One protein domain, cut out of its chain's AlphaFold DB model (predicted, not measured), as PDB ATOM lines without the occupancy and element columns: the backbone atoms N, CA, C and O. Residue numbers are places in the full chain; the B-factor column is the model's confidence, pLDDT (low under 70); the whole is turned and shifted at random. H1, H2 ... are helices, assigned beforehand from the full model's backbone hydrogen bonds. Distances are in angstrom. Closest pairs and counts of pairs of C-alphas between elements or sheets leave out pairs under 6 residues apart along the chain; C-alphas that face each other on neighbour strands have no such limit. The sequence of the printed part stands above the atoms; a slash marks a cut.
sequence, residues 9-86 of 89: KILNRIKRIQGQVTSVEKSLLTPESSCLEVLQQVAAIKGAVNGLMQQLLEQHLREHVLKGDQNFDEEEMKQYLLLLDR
ATOM      1  N   LYS A   9     284.818 317.594 280.429       89.12
ATOM      2  CA  LYS A   9     283.641 317.147 281.192       89.12
ATOM      3  C   LYS A   9     283.183 315.772 280.715       89.12
ATOM      4  O   LYS A   9     282.911 314.909 281.548       89.12
ATOM      5  N   ILE A  10     283.152 315.553 279.401       91.94
ATOM      6  CA  ILE A  10     282.814 314.253 278.803       91.94
ATOM      7  C   ILE A  10     283.839 313.203 279.216       91.94
ATOM      8  O   ILE A  10     283.466 312.135 279.704       91.94
ATOM      9  N   LEU A  11     285.128 313.536 279.119       92.94
ATOM     10  CA  LEU A  11     286.197 312.632 279.536       92.94
ATOM     11  C   LEU A  11     286.075 312.244 281.019       92.94
ATOM     12  O   LEU A  11     286.203 311.071 281.366       92.94
ATOM     13  N   ASN A  12     285.777 313.204 281.899       94.81
ATOM     14  CA  ASN A  12     285.578 312.935 283.324       94.81
ATOM     15  C   ASN A  12     284.363 312.031 283.588       94.81
ATOM     16  O   ASN A  12     284.430 311.157 284.453       94.81
ATOM     17  N   ARG A  13     283.267 312.193 282.835       94.94
ATOM     18  CA  ARG A  13     282.102 311.298 282.927       94.94
ATOM     19  C   ARG A  13     282.447 309.874 282.505       94.94
ATOM     20  O   ARG A  13     282.084 308.947 283.224       94.94
ATOM     21  N   ILE A  14     283.182 309.702 281.405       96.19
ATOM     22  CA  ILE A  14     283.645 308.380 280.960       96.19
ATOM     23  C   ILE A  14     284.523 307.730 282.032       96.19
ATOM     24  O   ILE A  14     284.264 306.591 282.411       96.19
ATOM     25  N   LYS A  15     285.497 308.461 282.592       97.19
ATOM     26  CA  LYS A  15     286.343 307.951 283.687       97.19
ATOM     27  C   LYS A  15     285.524 307.520 284.906       97.19
ATOM     28  O   LYS A  15     285.829 306.501 285.523       97.19
ATOM     29  N   ARG A  16     284.460 308.258 285.244       97.62
ATOM     30  CA  ARG A  16     283.549 307.878 286.334       97.62
ATOM     31  C   ARG A  16     282.805 306.579 286.025       97.62
ATOM     32  O   ARG A  16     282.757 305.709 286.886       97.62
ATOM     33  N   ILE A  17     282.266 306.437 284.812       98.12
ATOM     34  CA  ILE A  17     281.579 305.212 284.370       98.12
ATOM     35  C   ILE A  17     282.540 304.017 284.402       98.12
ATOM     36  O   ILE A  17     282.176 302.968 284.922       98.12
ATOM     37  N   GLN A  18     283.781 304.182 283.935       98.25
ATOM     38  CA  GLN A  18     284.811 303.141 284.027       98.25
ATOM     39  C   GLN A  18     285.032 302.691 285.476       98.25
ATOM     40  O   GLN A  18     285.002 301.497 285.751       98.25
ATOM     41  N   GLY A  19     285.164 303.633 286.416       98.38
ATOM     42  CA  GLY A  19     285.284 303.308 287.840       98.38
ATOM     43  C   GLY A  19     284.074 302.549 288.397       98.38
ATOM     44  O   GLY A  19     284.246 301.629 289.193       98.38
ATOM     45  N   GLN A  20     282.857 302.880 287.950       98.19
ATOM     46  CA  GLN A  20     281.646 302.146 288.332       98.19
ATOM     47  C   GLN A  20     281.652 300.711 287.781       98.19
ATOM     48  O   GLN A  20     281.335 299.785 288.522       98.19
ATOM     49  N   VAL A  21     282.063 300.508 286.525       98.31
ATOM     50  CA  VAL A  21     282.189 299.168 285.919       98.31
ATOM     51  C   VAL A  21     283.226 298.327 286.668       98.31
ATOM     52  O   VAL A  21     282.928 297.201 287.056       98.31
ATOM     53  N   THR A  22     284.402 298.889 286.961       98.19
ATOM     54  CA  THR A  22     285.424 298.212 287.779       98.19
ATOM     55  C   THR A  22     284.914 297.892 289.188       98.19
ATOM     56  O   THR A  22     285.293 296.879 289.769       98.19
ATOM     57  N   SER A  23     284.050 298.733 289.764       97.06
ATOM     58  CA  SER A  23     283.421 298.444 291.059       97.06
ATOM     59  C   SER A  23     282.489 297.235 290.989       97.06
ATOM     60  O   SER A  23     282.542 296.397 291.883       97.06
ATOM     61  N   VAL A  24     281.675 297.119 289.932       97.62
ATOM     62  CA  VAL A  24     280.791 295.958 289.720       97.62
ATOM     63  C   VAL A  24     281.602 294.675 289.579       97.62
ATOM     64  O   VAL A  24     281.288 293.679 290.224       97.62
ATOM     65  N   GLU A  25     282.670 294.708 288.780       97.69
ATOM     66  CA  GLU A  25     283.582 293.571 288.620       97.69
ATOM     67  C   GLU A  25     284.132 293.101 289.976       97.69
ATOM     68  O   GLU A  25     284.058 291.919 290.301       97.69
ATOM     69  N   LYS A  26     284.603 294.029 290.817       96.69
ATOM     70  CA  LYS A  26     285.091 293.707 292.168       96.69
ATOM     71  C   LYS A  26     284.009 293.109 293.063       96.69
ATOM     72  O   LYS A  26     284.289 292.151 293.784       96.69
ATOM     73  N   SER A  27     282.794 293.653 293.023       95.94
ATOM     74  CA  SER A  27     281.670 293.117 293.793       95.94
ATOM     75  C   SER A  27     281.339 291.682 293.369       95.94
ATOM     76  O   SER A  27     281.165 290.835 294.237       95.94
ATOM     77  N   LEU A  28     281.359 291.365 292.069       95.62
ATOM     78  CA  LEU A  28     281.126 290.003 291.565       95.62
ATOM     79  C   LEU A  28     282.202 288.991 291.990       95.62
ATOM     80  O   LEU A  28     281.905 287.809 292.136       95.62
ATOM     81  N   LEU A  29     283.441 289.442 292.189       95.88
ATOM     82  CA  LEU A  29     284.550 288.600 292.654       95.88
ATOM     83  C   LEU A  29     284.587 288.431 294.182       95.88
ATOM     84  O   LEU A  29     285.397 287.659 294.691       95.88
ATOM     85  N   THR A  30     283.740 289.157 294.917       94.25
ATOM     86  CA  THR A  30     283.718 289.150 296.384       94.25
ATOM     87  C   THR A  30     282.554 288.282 296.882       94.25
ATOM     88  O   THR A  30     281.405 288.656 296.652       94.25
ATOM     89  N   PRO A  31     282.813 287.163 297.589       91.00
ATOM     90  CA  PRO A  31     281.771 286.208 297.994       91.00
ATOM     91  C   PRO A  31     280.653 286.787 298.872       91.00
ATOM     92  O   PRO A  31     279.525 286.314 298.815       91.00
ATOM     93  N   GLU A  32     280.966 287.812 299.665       92.38
ATOM     94  CA  GLU A  32     280.037 288.451 300.607       92.38
ATOM     95  C   GLU A  32     279.153 289.530 299.955       92.38
ATOM     96  O   GLU A  32     278.278 290.093 300.611       92.38
ATOM     97  N   SER A  33     279.385 289.866 298.679       91.00
ATOM     98  CA  SER A  33     278.612 290.911 298.003       91.00
ATOM     99  C   SER A  33     277.164 290.485 297.805       91.00
ATOM    100  O   SER A  33     276.876 289.419 297.255       91.00
ATOM    101  N   SER A  34     276.231 291.369 298.151       94.62
ATOM    102  CA  SER A  34     274.814 291.106 297.918       94.62
ATOM    103  C   SER A  34     274.461 291.235 296.434       94.62
ATOM    104  O   SER A  34     274.819 292.215 295.773       94.62
ATOM    105  N   CYS A  35     273.657 290.304 295.904       95.56
ATOM    106  CA  CYS A  35     273.103 290.429 294.550       95.56
ATOM    107  C   CYS A  35     272.332 291.748 294.368       95.56
ATOM    108  O   CYS A  35     272.355 292.335 293.288       95.56
ATOM    109  N   LEU A  36     271.674 292.237 295.426       96.31
ATOM    110  CA  LEU A  36     270.956 293.510 295.394       96.31
ATOM    111  C   LEU A  36     271.912 294.698 295.216       96.31
ATOM    112  O   LEU A  36     271.601 295.617 294.461       96.31
ATOM    113  N   GLU A  37     273.078 294.672 295.859       94.56
ATOM    114  CA  GLU A  37     274.092 295.727 295.725       94.56
ATOM    115  C   GLU A  37     274.659 295.766 294.306       94.56
ATOM    116  O   GLU A  37     274.748 296.836 293.703       94.56
ATOM    117  N   VAL A  38     274.958 294.599 293.728       96.62
ATOM    118  CA  VAL A  38     275.401 294.495 292.329       96.62
ATOM    119  C   VAL A  38     274.331 295.052 291.382       96.62
ATOM    120  O   VAL A  38     274.646 295.845 290.493       96.62
ATOM    121  N   LEU A  39     273.054 294.712 291.592       97.50
ATOM    122  CA  LEU A  39     271.946 295.257 290.798       97.50
ATOM    123  C   LEU A  39     271.849 296.786 290.912       97.50
ATOM    124  O   LEU A  39     271.659 297.465 289.901       97.50
ATOM    125  N   GLN A  40     272.021 297.344 292.112       97.56
ATOM    126  CA  GLN A  40     272.029 298.793 292.328       97.56
ATOM    127  C   GLN A  40     273.204 299.476 291.618       97.56
ATOM    128  O   GLN A  40     273.022 300.522 290.989       97.56
ATOM    129  N   GLN A  41     274.399 298.882 291.659       97.44
ATOM    130  CA  GLN A  41     275.569 299.401 290.948       97.44
ATOM    131  C   GLN A  41     275.357 299.392 289.426       97.44
ATOM    132  O   GLN A  41     275.629 300.392 288.758       97.44
ATOM    133  N   VAL A  42     274.808 298.306 288.871       97.81
ATOM    134  CA  VAL A  42     274.480 298.216 287.438       97.81
ATOM    135  C   VAL A  42     273.409 299.243 287.052       97.81
ATOM    136  O   VAL A  42     273.545 299.920 286.030       97.81
ATOM    137  N   ALA A  43     272.381 299.439 287.883       97.38
ATOM    138  CA  ALA A  43     271.375 300.479 287.666       97.38
ATOM    139  C   ALA A  43     271.994 301.890 287.664       97.38
ATOM    140  O   ALA A  43     271.652 302.718 286.813       97.38
ATOM    141  N   ALA A  44     272.953 302.159 288.555       97.06
ATOM    142  CA  ALA A  44     273.686 303.423 288.581       97.06
ATOM    143  C   ALA A  44     274.535 303.640 287.314       97.06
ATOM    144  O   ALA A  44     274.593 304.764 286.807       97.06
ATOM    145  N   ILE A  45     275.155 302.584 286.770       97.94
ATOM    146  CA  ILE A  45     275.871 302.642 285.483       97.94
ATOM    147  C   ILE A  45     274.898 302.972 284.352       97.94
ATOM    148  O   ILE A  45     275.165 303.895 283.583       97.94
ATOM    149  N   LYS A  46     273.750 302.281 284.277       96.62
ATOM    150  CA  LYS A  46     272.706 302.561 283.276       96.62
ATOM    151  C   LYS A  46     272.299 304.038 283.304       96.62
ATOM    152  O   LYS A  46     272.306 304.699 282.269       96.62
ATOM    153  N   GLY A  47     272.018 304.583 284.489       96.12
ATOM    154  CA  GLY A  47     271.687 306.003 284.647       96.12
ATOM    155  C   GLY A  47     272.819 306.945 284.213       96.12
ATOM    156  O   GLY A  47     272.572 307.946 283.541       96.12
ATOM    157  N   ALA A  48     274.071 306.620 284.548       96.31
ATOM    158  CA  ALA A  48     275.228 307.426 284.161       96.31
ATOM    159  C   ALA A  48     275.461 307.443 282.640       96.31
ATOM    160  O   ALA A  48     275.759 308.506 282.089       96.31
ATOM    161  N   VAL A  49     275.292 306.298 281.971       96.50
ATOM    162  CA  VAL A  49     275.386 306.171 280.509       96.50
ATOM    163  C   VAL A  49     274.271 306.961 279.827       96.50
ATOM    164  O   VAL A  49     274.561 307.751 278.930       96.50
ATOM    165  N   ASN A  50     273.027 306.841 280.299       92.75
ATOM    166  CA  ASN A  50     271.899 307.604 279.755       92.75
ATOM    167  C   ASN A  50     272.120 309.119 279.886       92.75
ATOM    168  O   ASN A  50     271.910 309.869 278.935       92.75
ATOM    169  N   GLY A  51     272.619 309.580 281.037       92.94
ATOM    170  CA  GLY A  51     272.943 310.994 281.230       92.94
ATOM    171  C   GLY A  51     274.081 311.489 280.327       92.94
ATOM    172  O   GLY A  51     274.044 312.625 279.857       92.94
ATOM    173  N   LEU A  52     275.096 310.655 280.064       93.69
ATOM    174  CA  LEU A  52     276.158 310.981 279.104       93.69
ATOM    175  C   LEU A  52     275.604 311.080 277.676       93.69
ATOM    176  O   LEU A  52     275.940 312.013 276.951       93.69
ATOM    177  N   MET A  53     274.740 310.145 277.290       90.88
ATOM    178  CA  MET A  53     274.099 310.128 275.980       90.88
ATOM    179  C   MET A  53     273.267 311.383 275.724       90.88
ATOM    180  O   MET A  53     273.433 312.012 274.683       90.88
ATOM    181  N   GLN A  54     272.436 311.790 276.686       88.56
ATOM    182  CA  GLN A  54     271.634 313.008 276.572       88.56
ATOM    183  C   GLN A  54     272.513 314.249 276.355       88.56
ATOM    184  O   GLN A  54     272.213 315.073 275.494       88.56
ATOM    185  N   GLN A  55     273.629 314.352 277.084       88.94
ATOM    186  CA  GLN A  55     274.577 315.453 276.913       88.94
ATOM    187  C   GLN A  55     275.209 315.455 275.511       88.94
ATOM    188  O   GLN A  55     275.309 316.511 274.891       88.94
ATOM    189  N   LEU A  56     275.633 314.290 275.008       89.00
ATOM    190  CA  LEU A  56     276.235 314.169 273.675       89.00
ATOM    191  C   LEU A  56     275.242 314.531 272.566       89.00
ATOM    192  O   LEU A  56     275.604 315.229 271.623       89.00
ATOM    193  N   LEU A  57     273.989 314.089 272.701       85.00
ATOM    194  CA  LEU A  57     272.912 314.423 271.774       85.00
ATOM    195  C   LEU A  57     272.629 315.929 271.765       85.00
ATOM    196  O   LEU A  57     272.517 316.518 270.694       85.00
ATOM    197  N   GLU A  58     272.547 316.565 272.936       84.62
ATOM    198  CA  GLU A  58     272.347 318.015 273.026       84.62
ATOM    199  C   GLU A  58     273.504 318.785 272.373       84.62
ATOM    200  O   GLU A  58     273.272 319.704 271.588       84.62
ATOM    201  N   GLN A  59     274.750 318.407 272.675       85.50
ATOM    202  CA  GLN A  59     275.927 319.050 272.092       85.50
ATOM    203  C   GLN A  59     275.961 318.884 270.570       85.50
ATOM    204  O   GLN A  59     276.197 319.861 269.867       85.50
ATOM    205  N   HIS A  60     275.656 317.692 270.055       82.69
ATOM    206  CA  HIS A  60     275.589 317.441 268.616       82.69
ATOM    207  C   HIS A  60     274.516 318.293 267.926       82.69
ATOM    208  O   HIS A  60     274.815 318.953 266.932       82.69
ATOM    209  N   LEU A  61     273.309 318.365 268.497       79.56
ATOM    210  CA  LEU A  61     272.229 319.201 267.972       79.56
ATOM    211  C   LEU A  61     272.633 320.686 267.926       79.56
ATOM    212  O   LEU A  61     272.425 321.361 266.921       79.56
ATOM    213  N   ARG A  62     273.237 321.210 268.999       79.62
ATOM    214  CA  ARG A  62     273.656 322.621 269.065       79.62
ATOM    215  C   ARG A  62     274.801 322.953 268.113       79.62
ATOM    216  O   ARG A  62     274.806 324.034 267.531       79.62
ATOM    217  N   GLU A  63     275.786 322.067 268.012       79.94
ATOM    218  CA  GLU A  63     277.030 322.349 267.297       79.94
ATOM    219  C   GLU A  63     276.928 322.119 265.791       79.94
ATOM    220  O   GLU A  63     277.606 322.823 265.044       79.94
ATOM    221  N   HIS A  64     276.087 321.180 265.353       76.94
ATOM    222  CA  HIS A  64     276.016 320.805 263.940       76.94
ATOM    223  C   HIS A  64     274.645 321.046 263.301       76.94
ATOM    224  O   HIS A  64     274.586 321.526 262.178       76.94
ATOM    225  N   VAL A  65     273.541 320.849 264.030       71.62
ATOM    226  CA  VAL A  65     272.187 320.995 263.453       71.62
ATOM    227  C   VAL A  65     271.656 322.433 263.540       71.62
ATOM    228  O   VAL A  65     271.036 322.927 262.605       71.62
ATOM    229  N   LEU A  66     271.889 323.130 264.659       71.62
ATOM    230  CA  LEU A  66     271.318 324.463 264.918       71.62
ATOM    231  C   LEU A  66     272.255 325.632 264.575       71.62
ATOM    232  O   LEU A  66     271.853 326.789 264.683       71.62
ATOM    233  N   LYS A  67     273.512 325.364 264.203       65.44
ATOM    234  CA  LYS A  67     274.559 326.397 264.099       65.44
ATOM    235  C   LYS A  67     274.602 327.147 262.760       65.44
ATOM    236  O   LYS A  67     275.476 327.993 262.578       65.44
ATOM    237  N   GLY A  68     273.684 326.875 261.834       56.00
ATOM    238  CA  GLY A  68     273.654 327.492 260.507       56.00
ATOM    239  C   GLY A  68     272.382 328.293 260.254       56.00
ATOM    240  O   GLY A  68     271.352 327.715 259.931       56.00
ATOM    241  N   ASP A  69     272.483 329.622 260.296       58.84
ATOM    242  CA  ASP A  69     271.394 330.575 260.013       58.84
ATOM    243  C   ASP A  69     270.877 330.527 258.552       58.84
ATOM    244  O   ASP A  69     269.981 331.282 258.203       58.84
ATOM    245  N   GLN A  70     271.403 329.658 257.666       56.66
ATOM    246  CA  GLN A  70     270.919 329.527 256.272       56.66
ATOM    247  C   GLN A  70     271.023 328.130 255.626       56.66
ATOM    248  O   GLN A  70     270.617 327.990 254.480       56.66
ATOM    249  N   ASN A  71     271.511 327.086 256.306       59.19
ATOM    250  CA  ASN A  71     271.554 325.730 255.735       59.19
ATOM    251  C   ASN A  71     271.241 324.697 256.817       59.19
ATOM    252  O   ASN A  71     272.114 324.283 257.574       59.19
ATOM    253  N   PHE A  72     269.971 324.313 256.886       65.81
ATOM    254  CA  PHE A  72     269.524 323.144 257.628       65.81
ATOM    255  C   PHE A  72     270.104 321.884 256.968       65.81
ATOM    256  O   PHE A  72     269.829 321.627 255.795       65.81
ATOM    257  N   ASP A  73     270.912 321.117 257.703       74.81
ATOM    258  CA  ASP A  73     271.426 319.826 257.239       74.81
ATOM    259  C   ASP A  73     270.397 318.723 257.540       74.81
ATOM    260  O   ASP A  73     270.303 318.191 258.652       74.81
ATOM    261  N   GLU A  74     269.569 318.419 256.539       76.50
ATOM    262  CA  GLU A  74     268.493 317.428 256.639       76.50
ATOM    263  C   GLU A  74     269.023 316.002 256.871       76.50
ATOM    264  O   GLU A  74     268.397 315.216 257.590       76.50
ATOM    265  N   GLU A  75     270.200 315.668 256.334       79.81
ATOM    266  CA  GLU A  75     270.810 314.348 256.516       79.81
ATOM    267  C   GLU A  75     271.376 314.182 257.932       79.81
ATOM    268  O   GLU A  75     271.159 313.142 258.563       79.81
ATOM    269  N   GLU A  76     272.026 315.208 258.486       79.19
ATOM    270  CA  GLU A  76     272.501 315.172 259.874       79.19
ATOM    271  C   GLU A  76     271.329 315.123 260.869       79.19
ATOM    272  O   GLU A  76     271.343 314.325 261.814       79.19
ATOM    273  N   MET A  77     270.243 315.861 260.604       79.81
ATOM    274  CA  MET A  77     269.015 315.771 261.401       79.81
ATOM    275  C   MET A  77     268.397 314.365 261.353       79.81
ATOM    276  O   MET A  77     267.969 313.830 262.379       79.81
ATOM    277  N   LYS A  78     268.365 313.724 260.182       82.88
ATOM    278  CA  LYS A  78     267.859 312.354 260.039       82.88
ATOM    279  C   LYS A  78     268.699 311.352 260.832       82.88
ATOM    280  O   LYS A  78     268.135 310.491 261.511       82.88
ATOM    281  N   GLN A  79     270.028 311.468 260.800       82.62
ATOM    282  CA  GLN A  79     270.901 310.628 261.628       82.62
ATOM    283  C   GLN A  79     270.673 310.859 263.123       82.62
ATOM    284  O   GLN A  79     270.620 309.895 263.894       82.62
ATOM    285  N   TYR A  80     270.468 312.111 263.529       80.75
ATOM    286  CA  TYR A  80     270.128 312.464 264.901       80.75
ATOM    287  C   TYR A  80     268.800 311.832 265.358       80.75
ATOM    288  O   TYR A  80     268.753 311.209 266.421       80.75
ATOM    289  N   LEU A  81     267.741 311.907 264.543       81.88
ATOM    290  CA  LEU A  81     266.444 311.280 264.838       81.88
ATOM    291  C   LEU A  81     266.544 309.755 264.959       81.88
ATOM    292  O   LEU A  81     265.947 309.171 265.860       81.88
ATOM    293  N   LEU A  82     267.328 309.105 264.093       84.88
ATOM    294  CA  LEU A  82     267.558 307.658 264.162       84.88
ATOM    295  C   LEU A  82     268.286 307.245 265.448       84.88
ATOM    296  O   LEU A  82     267.990 306.191 266.017       84.88
ATOM    297  N   LEU A  83     269.239 308.058 265.911       82.94
ATOM    298  CA  LEU A  83     269.896 307.834 267.197       82.94
ATOM    299  C   LEU A  83     268.905 308.007 268.351       82.94
ATOM    300  O   LEU A  83     268.858 307.145 269.225       82.94
ATOM    301  N   LEU A  84     268.085 309.060 268.337       81.00
ATOM    302  CA  LEU A  84     267.056 309.263 269.357       81.00
ATOM    303  C   LEU A  84     266.068 308.094 269.437       81.00
ATOM    304  O   LEU A  84     265.819 307.600 270.533       81.00
ATOM    305  N   ASP A  85     265.551 307.611 268.304       79.31
ATOM    306  CA  ASP A  85     264.606 306.486 268.282       79.31
ATOM    307  C   ASP A  85     265.228 305.215 268.879       79.31
ATOM    308  O   ASP A  85     264.632 304.565 269.742       79.31
ATOM    309  N   ARG A  86     266.484 304.915 268.512       81.56
ATOM    310  CA  ARG A  86     267.223 303.747 269.016       81.56
ATOM    311  C   ARG A  86     267.386 303.753 270.535       81.56
ATOM    312  O   ARG A  86     267.392 302.684 271.137       81.56
TER     313      ARG A  86
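This is residues 9 to 86 of the 89 residues of the protein "Metal/formaldehyde-sensitive transcriptional repressor" of Acinetobacter bereziniae (UniProt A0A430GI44). Three helices fold back and forth as a flattened zigzag, with the long helix H2 as the spine of a rod. H1 packs along residues 38 to 52 of H2, and the shorter H3 packs on residues 57 to 65 of H2, away from H1. The printed part has 78 residues, with three named helices in the order H1, H2, H3 and no named strand; the class is all helix. It is extended, with a radius of gyration of the C-alphas of 17.9 A and spans of 61 by 24 by 13 A.

H1, residues 9 to 28, touches residues 38 to 52 alone of H2, residues 35 to 65; the closest C-alphas, of Val 24 and Val 38, are 6.2 A apart. This helical hairpin runs opposite ways at a shallow tilt of 18 degrees. Residues 57 to 65 alone of H2 touch residues 76 to 80 alone of H3, residues 74 to 86, in a second hairpin, opposite ways at a shallow tilt of 12 degrees; the closest C-alphas, of Val 65 and Met 77, are 6.4 A apart. H1 and H3 are apart. In H1, H2 and H3 every O i to N i+4 pair is within hydrogen-bond range.

H1 begins at C-alpha 9 (283.641, 317.147, 281.192) and is 29.2 A long; H2 measures 43.6 A. H3, 18.5 A long, ends at C-alpha 86 (267.223, 303.747, 269.016).

The C-alphas farthest apart, of Glu 32 and Gln 70, are 61.1 A apart. The printed part has no cut, and both links are short. Residues 67 to 72 have pLDDT under 70.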